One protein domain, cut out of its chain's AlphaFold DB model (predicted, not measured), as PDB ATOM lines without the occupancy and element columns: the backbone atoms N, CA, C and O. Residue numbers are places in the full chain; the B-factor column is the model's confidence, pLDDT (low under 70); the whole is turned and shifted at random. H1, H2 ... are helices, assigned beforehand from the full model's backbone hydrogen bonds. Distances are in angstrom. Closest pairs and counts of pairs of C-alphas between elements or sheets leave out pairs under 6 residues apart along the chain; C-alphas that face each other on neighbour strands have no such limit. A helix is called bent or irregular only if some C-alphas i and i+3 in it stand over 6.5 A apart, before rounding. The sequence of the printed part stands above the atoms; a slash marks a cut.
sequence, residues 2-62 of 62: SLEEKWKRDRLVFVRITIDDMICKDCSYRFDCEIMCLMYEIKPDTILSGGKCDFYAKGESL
ATOM      1  N   SER A   2      14.485  12.971 -47.600       81.81
ATOM      2  CA  SER A   2      13.798  11.680 -47.530       81.81
ATOM      3  C   SER A   2      12.474  11.814 -46.771       81.81
ATOM      4  O   SER A   2      12.259  12.774 -46.026       81.81
ATOM      5  N   LEU A   3      11.573  10.846 -46.949       76.00
ATOM      6  CA  LEU A   3      10.306  10.802 -46.211       76.00
ATOM      7  C   LEU A   3      10.542  10.771 -44.689       76.00
ATOM      8  O   LEU A   3       9.805  11.389 -43.928       76.00
ATOM      9  N   GLU A   4      11.628  10.127 -44.267       77.12
ATOM     10  CA  GLU A   4      12.067  10.017 -42.876       77.12
ATOM     11  C   GLU A   4      12.553  11.353 -42.300       77.12
ATOM     12  O   GLU A   4      12.222  11.713 -41.170       77.12
ATOM     13  N   GLU A   5      13.309  12.123 -43.087       75.75
ATOM     14  CA  GLU A   5      13.734  13.476 -42.716       75.75
ATOM     15  C   GLU A   5      12.535  14.418 -42.624       75.75
ATOM     16  O   GLU A   5      12.472  15.244 -41.716       75.75
ATOM     17  N   LYS A   6      11.560  14.259 -43.528       71.62
ATOM     18  CA  LYS A   6      10.314  15.024 -43.513       71.62
ATOM     19  C   LYS A   6       9.470  14.686 -42.281       71.62
ATOM     20  O   LYS A   6       9.060  15.601 -41.589       71.62
ATOM     21  N   TRP A   7       9.302  13.413 -41.924       69.56
ATOM     22  CA  TRP A   7       8.574  12.995 -40.714       69.56
ATOM     23  C   TRP A   7       9.244  13.419 -39.404       69.56
ATOM     24  O   TRP A   7       8.560  13.811 -38.462       69.56
ATOM     25  N   LYS A   8      10.580  13.373 -39.324       69.31
ATOM     26  CA  LYS A   8      11.309  13.889 -38.151       69.31
ATOM     27  C   LYS A   8      11.116  15.396 -37.979       69.31
ATOM     28  O   LYS A   8      11.106  15.871 -36.845       69.31
ATOM     29  N   ARG A   9      10.980  16.124 -39.091       63.62
ATOM     30  CA  ARG A   9      10.702  17.566 -39.122       63.62
ATOM     31  C   ARG A   9       9.241  17.864 -38.792       63.62
ATOM     32  O   ARG A   9       8.969  18.738 -37.977       63.62
ATOM     33  N   ASP A  10       8.333  17.077 -39.354       64.56
ATOM     34  CA  ASP A  10       6.881  17.189 -39.225       64.56
ATOM     35  C   ASP A  10       6.380  16.464 -37.961       64.56
ATOM     36  O   ASP A  10       5.389  15.732 -38.008       64.56
ATOM     37  N   ARG A  11       7.046  16.646 -36.805       58.44
ATOM     38  CA  ARG A  11       6.468  16.227 -35.515       58.44
ATOM     39  C   ARG A  11       5.186  17.024 -35.293       58.44
ATOM     40  O   ARG A  11       5.215  18.124 -34.750       58.44
ATOM     41  N   LEU A  12       4.060  16.450 -35.701       58.25
ATOM     42  CA  LEU A  12       2.728  16.891 -35.319       58.25
ATOM     43  C   LEU A  12       2.569  16.607 -33.828       58.25
ATOM     44  O   LEU A  12       2.115  15.543 -33.411       58.25
ATOM     45  N   VAL A  13       3.030  17.548 -33.010       60.38
ATOM     46  CA  VAL A  13       2.756  17.522 -31.582       60.38
ATOM     47  C   VAL A  13       1.320  18.001 -31.419       60.38
ATOM     48  O   VAL A  13       1.046  19.197 -31.452       60.38
ATOM     49  N   PHE A  14       0.391  17.059 -31.268       61.59
ATOM     50  CA  PHE A  14      -0.944  17.352 -30.754       61.59
ATOM     51  C   PHE A  14      -0.808  17.687 -29.267       61.59
ATOM     52  O   PHE A  14      -1.034  16.845 -28.399       61.59
ATOM     53  N   VAL A  15      -0.348  18.903 -28.967       68.56
ATOM     54  CA  VAL A  15      -0.393  19.422 -27.600       68.56
ATOM     55  C   VAL A  15      -1.858  19.689 -27.295       68.56
ATOM     56  O   VAL A  15      -2.505  20.483 -27.975       68.56
ATOM     57  N   ARG A  16      -2.395  18.995 -26.292       73.00
ATOM     58  CA  ARG A  16      -3.710  19.326 -25.753       73.00
ATOM     59  C   ARG A  16      -3.600  20.698 -25.095       73.00
ATOM     60  O   ARG A  16      -2.933  20.813 -24.075       73.00
ATOM     61  N   ILE A  17      -4.243  21.696 -25.687       74.12
ATOM     62  CA  ILE A  17      -4.394  23.016 -25.077       74.12
ATOM     63  C   ILE A  17      -5.459  22.899 -23.985       74.12
ATOM     64  O   ILE A  17      -6.508  22.288 -24.205       74.12
ATOM     65  N   THR A  18      -5.158  23.443 -22.814       77.50
ATOM     66  CA  THR A  18      -6.061  23.516 -21.662       77.50
ATOM     67  C   THR A  18      -6.344  24.972 -21.302       77.50
ATOM     68  O   THR A  18      -5.621  25.865 -21.745       77.50
ATOM     69  N   ILE A  19      -7.349  25.233 -20.457       78.44
ATOM     70  CA  ILE A  19      -7.613  26.579 -19.905       78.44
ATOM     71  C   ILE A  19      -6.341  27.264 -19.394       78.44
ATOM     72  O   ILE A  19      -6.199  28.467 -19.600       78.44
ATOM     73  N   ASP A  20      -5.416  26.535 -18.766       82.81
ATOM     74  CA  ASP A  20      -4.195  27.110 -18.186       82.81
ATOM     75  C   ASP A  20      -3.222  27.667 -19.238       82.81
ATOM     76  O   ASP A  20      -2.438  28.577 -18.942       82.81
ATOM     77  N   ASP A  21      -3.319  27.166 -20.470       80.00
ATOM     78  CA  ASP A  21      -2.576  27.643 -21.638       80.00
ATOM     79  C   ASP A  21      -3.251  28.861 -22.296       80.00
ATOM     80  O   ASP A  21      -2.656  29.538 -23.137       80.00
ATOM     81  N   MET A  22      -4.500  29.163 -21.926       82.50
ATOM     82  CA  MET A  22      -5.266  30.266 -22.496       82.50
ATOM     83  C   MET A  22      -5.033  31.570 -21.737       82.50
ATOM     84  O   MET A  22      -4.915  31.607 -20.511       82.50
ATOM     85  N   ILE A  23      -5.136  32.689 -22.455       86.00
ATOM     86  CA  ILE A  23      -5.143  34.018 -21.830       86.00
ATOM     87  C   ILE A  23      -6.327  34.212 -20.873       86.00
ATOM     88  O   ILE A  23      -6.262  35.019 -19.958       86.00
ATOM     89  N   CYS A  24      -7.405  33.443 -21.050       89.19
ATOM     90  CA  CYS A  24      -8.621  33.547 -20.251       89.19
ATOM     91  C   CYS A  24      -8.578  32.781 -18.917       89.19
ATOM     92  O   CYS A  24      -9.606  32.744 -18.237       89.19
ATOM     93  N   LYS A  25      -7.447  32.165 -18.537       89.12
ATOM     94  CA  LYS A  25      -7.350  31.309 -17.340       89.12
ATOM     95  C   LYS A  25      -7.802  31.983 -16.047       89.12
ATOM     96  O   LYS A  25      -8.393  31.331 -15.194       89.12
ATOM     97  N   ASP A  26      -7.592  33.288 -15.932       90.81
ATOM     98  CA  ASP A  26      -7.957  34.127 -14.788       90.81
ATOM     99  C   ASP A  26      -8.953  35.239 -15.172       90.81
ATOM    100  O   ASP A  26      -9.054  36.262 -14.494       90.81
ATOM    101  N   CYS A  27      -9.696  35.055 -16.268       92.44
ATOM    102  CA  CYS A  27     -10.673  36.035 -16.734       92.44
ATOM    103  C   CYS A  27     -11.932  36.037 -15.853       92.44
ATOM    104  O   CYS A  27     -12.499  34.981 -15.568       92.44
ATOM    105  N   SER A  28     -12.423  37.226 -15.493       93.00
ATOM    106  CA  SER A  28     -13.659  37.427 -14.719       93.00
ATOM    107  C   SER A  28     -14.912  36.941 -15.451       93.00
ATOM    108  O   SER A  28     -15.915  36.617 -14.823       93.00
ATOM    109  N   TYR A  29     -14.845  36.853 -16.780       91.69
ATOM    110  CA  TYR A  29     -15.930  36.358 -17.621       91.69
ATOM    111  C   TYR A  29     -15.915  34.839 -17.821       91.69
ATOM    112  O   TYR A  29     -16.751  34.324 -18.571       91.69
ATOM    113  N   ARG A  30     -14.951  34.114 -17.230       88.38
ATOM    114  CA  ARG A  30     -14.812  32.665 -17.435       88.38
ATOM    115  C   ARG A  30     -15.949  31.888 -16.764       88.38
ATOM    116  O   ARG A  30     -16.466  32.278 -15.723       88.38
ATOM    117  N   PHE A  31     -16.242  30.726 -17.331       85.31
ATOM    118  CA  PHE A  31     -16.996  29.654 -16.682       85.31
ATOM    119  C   PHE A  31     -16.065  28.458 -16.434       85.31
ATOM    120  O   PHE A  31     -14.930  28.462 -16.912       85.31
ATOM    121  N   ASP A  32     -16.559  27.390 -15.803       80.75
ATOM    122  CA  ASP A  32     -15.855  26.095 -15.693       80.75
ATOM    123  C   ASP A  32     -15.780  25.325 -17.036       80.75
ATOM    124  O   ASP A  32     -15.621  24.106 -17.081       80.75
ATOM    125  N   CYS A  33     -15.899  26.035 -18.160       81.94
ATOM    126  CA  CYS A  33     -15.819  25.499 -19.511       81.94
ATOM    127  C   CYS A  33     -14.787  26.278 -20.334       81.94
ATOM    128  O   CYS A  33     -14.812  27.509 -20.408       81.94
ATOM    129  N   GLU A  34     -13.904  25.547 -21.011       83.50
ATOM    130  CA  GLU A  34     -12.790  26.108 -21.786       83.50
ATOM    131  C   GLU A  34     -13.279  26.849 -23.038       83.50
ATOM    132  O   GLU A  34     -12.690  27.839 -23.469       83.50
ATOM    133  N   ILE A  35     -14.406  26.403 -23.589       88.88
ATOM    134  CA  ILE A  35     -14.877  26.772 -24.927       88.88
ATOM    135  C   ILE A  35     -15.781  28.013 -24.896       88.88
ATOM    136  O   ILE A  35     -15.898  28.719 -25.894       88.88
ATOM    137  N   MET A  36     -16.369  28.325 -23.739       91.38
ATOM    138  CA  MET A  36     -17.389  29.371 -23.582       91.38
ATOM    139  C   MET A  36     -16.988  30.403 -22.519       91.38
ATOM    140  O   MET A  36     -16.082  30.173 -21.710       91.38
ATOM    141  N   CYS A  37     -17.623  31.572 -22.541       92.88
ATOM    142  CA  CYS A  37     -17.541  32.608 -21.500       92.88
ATOM    143  C   CYS A  37     -18.733  33.571 -21.631       92.88
ATOM    144  O   CYS A  37     -19.498  33.465 -22.585       92.88
ATOM    145  N   LEU A  38     -18.874  34.553 -20.735       94.12
ATOM    146  CA  LEU A  38     -19.967  35.538 -20.832       94.12
ATOM    147  C   LEU A  38     -19.967  36.349 -22.143       94.12
ATOM    148  O   LEU A  38     -21.013  36.838 -22.553       94.12
ATOM    149  N   MET A  39     -18.809  36.476 -22.801       94.94
ATOM    150  CA  MET A  39     -18.653  37.253 -24.040       94.94
ATOM    151  C   MET A  39     -18.810  36.418 -25.316       94.94
ATOM    152  O   MET A  39     -19.032  36.975 -26.388       94.94
ATOM    153  N   TYR A  40     -18.672  35.093 -25.214       92.38
ATOM    154  CA  TYR A  40     -18.672  34.183 -26.356       92.38
ATOM    155  C   TYR A  40     -19.413  32.896 -26.010       92.38
ATOM    156  O   TYR A  40     -18.979  32.151 -25.128       92.38
ATOM    157  N   GLU A  41     -20.464  32.599 -26.774       93.00
ATOM    158  CA  GLU A  41     -21.126  31.292 -26.745       93.00
ATOM    159  C   GLU A  41     -20.166  30.185 -27.200       93.00
ATOM    160  O   GLU A  41     -20.114  29.131 -26.585       93.00
ATOM    161  N   ILE A  42     -19.336  30.455 -28.213       93.00
ATOM    162  CA  ILE A  42     -18.186  29.632 -28.606       93.00
ATOM    163  C   ILE A  42     -17.023  30.583 -28.892       93.00
ATOM    164  O   ILE A  42     -17.146  31.498 -29.711       93.00
ATOM    165  N   LYS A  43     -15.893  30.402 -28.205       90.75
ATOM    166  CA  LYS A  43     -14.693  31.219 -28.428       90.75
ATOM    167  C   LYS A  43     -14.136  30.974 -29.839       90.75
ATOM    168  O   LYS A  43     -14.076  29.824 -30.267       90.75
ATOM    169  N   PRO A  44     -13.666  32.022 -30.538       92.19
ATOM    170  CA  PRO A  44     -12.931  31.869 -31.790       92.19
ATOM    171  C   PRO A  44     -11.703  30.964 -31.642       92.19
ATOM    172  O   PRO A  44     -11.004  31.030 -30.627       92.19
ATOM    173  N   ASP A  45     -11.378  30.208 -32.692       90.00
ATOM    174  CA  ASP A  45     -10.228  29.290 -32.721       90.00
ATOM    175  C   ASP A  45      -8.904  29.974 -32.371       90.00
ATOM    176  O   ASP A  45      -8.033  29.377 -31.738       90.00
ATOM    177  N   THR A  46      -8.755  31.250 -32.736       88.38
ATOM    178  CA  THR A  46      -7.577  32.055 -32.393       88.38
ATOM    179  C   THR A  46      -7.410  32.201 -30.885       88.38
ATOM    180  O   THR A  46      -6.292  32.096 -30.393       88.38
ATOM    181  N   ILE A  47      -8.503  32.388 -30.140       89.25
ATOM    182  CA  ILE A  47      -8.501  32.460 -28.674       89.25
ATOM    183  C   ILE A  47      -8.315  31.062 -28.082       89.25
ATOM    184  O   ILE A  47      -7.536  30.897 -27.145       89.25
ATOM    185  N   LEU A  48      -8.991  30.053 -28.647       87.56
ATOM    186  CA  LEU A  48      -8.843  28.658 -28.220       87.56
ATOM    187  C   LEU A  48      -7.408  28.146 -28.365       87.56
ATOM    188  O   LEU A  48      -6.961  27.335 -27.565       87.56
ATOM    189  N   SER A  49      -6.670  28.677 -29.337       84.31
ATOM    190  CA  SER A  49      -5.270  28.339 -29.604       84.31
ATOM    191  C   SER A  49      -4.268  29.193 -28.809       84.31
ATOM    192  O   SER A  49      -3.103  29.282 -29.191       84.31
ATOM    193  N   GLY A  50      -4.708  29.860 -27.734       82.62
ATOM    194  CA  GLY A  50      -3.854  30.690 -26.870       82.62
ATOM    195  C   GLY A  50      -3.610  32.119 -27.376       82.62
ATOM    196  O   GLY A  50      -2.758  32.830 -26.846       82.62
ATOM    197  N   GLY A  51      -4.340  32.567 -28.399       85.50
ATOM    198  CA  GLY A  51      -4.263  33.932 -28.914       85.50
ATOM    199  C   GLY A  51      -4.921  34.976 -28.005       85.50
ATOM    200  O   GLY A  51      -5.555  34.675 -26.993       85.50
ATOM    201  N   LYS A  52      -4.767  36.249 -28.385       89.56
ATOM    202  CA  LYS A  52      -5.298  37.394 -27.635       89.56
ATOM    203  C   LYS A  52      -6.834  37.411 -27.649       89.56
ATOM    204  O   LYS A  52      -7.451  37.190 -28.686       89.56
ATOM    205  N   CYS A  53      -7.429  37.764 -26.512       91.69
ATOM    206  CA  CYS A  53      -8.848  38.086 -26.376       91.69
ATOM    207  C   CYS A  53      -9.000  39.581 -26.061       91.69
ATOM    208  O   CYS A  53      -8.462  40.048 -25.059       91.69
ATOM    209  N   ASP A  54      -9.726  40.334 -26.891       92.50
ATOM    210  CA  ASP A  54      -9.913  41.780 -26.681       92.50
ATOM    211  C   ASP A  54     -10.886  42.109 -25.538       92.50
ATOM    212  O   ASP A  54     -10.841  43.204 -24.989       92.50
ATOM    213  N   PHE A  55     -11.718  41.145 -25.135       92.75
ATOM    214  CA  PHE A  55     -12.621  41.263 -23.987       92.75
ATOM    215  C   PHE A  55     -12.028  40.689 -22.696       92.75
ATOM    216  O   PHE A  55     -12.754  40.479 -21.726       92.75
ATOM    217  N   TYR A  56     -10.734  40.360 -22.676       93.06
ATOM    218  CA  TYR A  56     -10.097  39.847 -21.469       93.06
ATOM    219  C   TYR A  56     -10.160  40.888 -20.344       93.06
ATOM    220  O   TYR A  56      -9.674  42.009 -20.488       93.06
ATOM    221  N   ALA A  57     -10.716  40.478 -19.207       93.38
ATOM    222  CA  ALA A  57     -10.736  41.254 -17.979       93.38
ATOM    223  C   ALA A  57     -10.246  40.358 -16.845       93.38
ATOM    224  O   ALA A  57     -10.881  39.354 -16.523       93.38
ATOM    225  N   LYS A  58      -9.094  40.693 -16.258       90.31
ATOM    226  CA  LYS A  58      -8.528  39.919 -15.153       90.31
ATOM    227  C   LYS A  58      -9.476  39.966 -13.954       90.31
ATOM    228  O   LYS A  58      -9.907  41.048 -13.561       90.31
ATOM    229  N   GLY A  59      -9.804  38.808 -13.390       80.62
ATOM    230  CA  GLY A  59     -10.559  38.738 -12.144       80.62
ATOM    231  C   GLY A  59      -9.744  39.320 -10.991       80.62
ATOM    232  O   GLY A  59      -8.565  38.996 -10.837       80.62
ATOM    233  N   GLU A  60     -10.359  40.176 -10.178       73.56
ATOM    234  CA  GLU A  60      -9.771  40.549  -8.895       73.56
ATOM    235  C   GLU A  60      -9.848  39.334  -7.967       73.56
ATOM    236  O   GLU A  60     -10.913  38.754  -7.756       73.56
ATOM    237  N   SER A  61      -8.691  38.896  -7.477       58.03
ATOM    238  CA  SER A  61      -8.625  37.887  -6.424       58.03
ATOM    239  C   SER A  61      -9.089  38.563  -5.134       58.03
ATOM    240  O   SER A  61      -8.422  39.495  -4.685       58.03
ATOM    241  N   LEU A  62     -10.241  38.149  -4.597       49.53
ATOM    242  CA  LEU A  62     -10.660  38.508  -3.237       49.53
ATOM    243  C   LEU A  62      -9.704  37.907  -2.202       49.53
ATOM    244  O   LEU A  62      -9.275  36.747  -2.410       49.53
TER     245      LEU A  62
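Overview. This is residues 2 to 62 of the 62 residues of an uncharacterized protein of Clostridium liquoris (UniProt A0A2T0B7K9). This model has little regular structure: the short helix H1 sits on an arm, residues 2 to 15, that sticks out from a small body made mostly of loops, which holds H2 and H3, four residues each. The printed part has 61 residues with three named helices, H1, H2, H3 in chain order, and no named strand; the class is all helix, with 15 residues in named elements. It is only just extended, close to loose, with a radius of gyration of the C-alphas of 15.9 A; the arm makes the length in spans of 55 by 24 by 19 A.

Along the chain. Find C-alpha 3 at (10.306, 10.802, -46.211); from there H1, residues 3 to 9, runs 9.8 A. H2, residues 23 to 26, is irregular, 7.6 A from first to last C-alpha. H3, residues 45 to 48, spans 4.8 A and ends at C-alpha 48, (-8.843, 28.658, -28.220).

Arrangement. H1 is apart from H2 and H3. Look next at Ile 23 and Ile 47: their C-alphas, 7.8 A apart, are the closest of H2 and H3, which are close but not clearly touching. In H1 every O i to N i+4 pair is within hydrogen-bond range; H2 and H3 are too short for such a pair.

Size, cuts and confidence. Without the arm, the body spans 30 by 20 by 19 A. The printed part has no cut, and both links are long. The pLDDT is under 70 at residues 7 to 15 and 61 to 62.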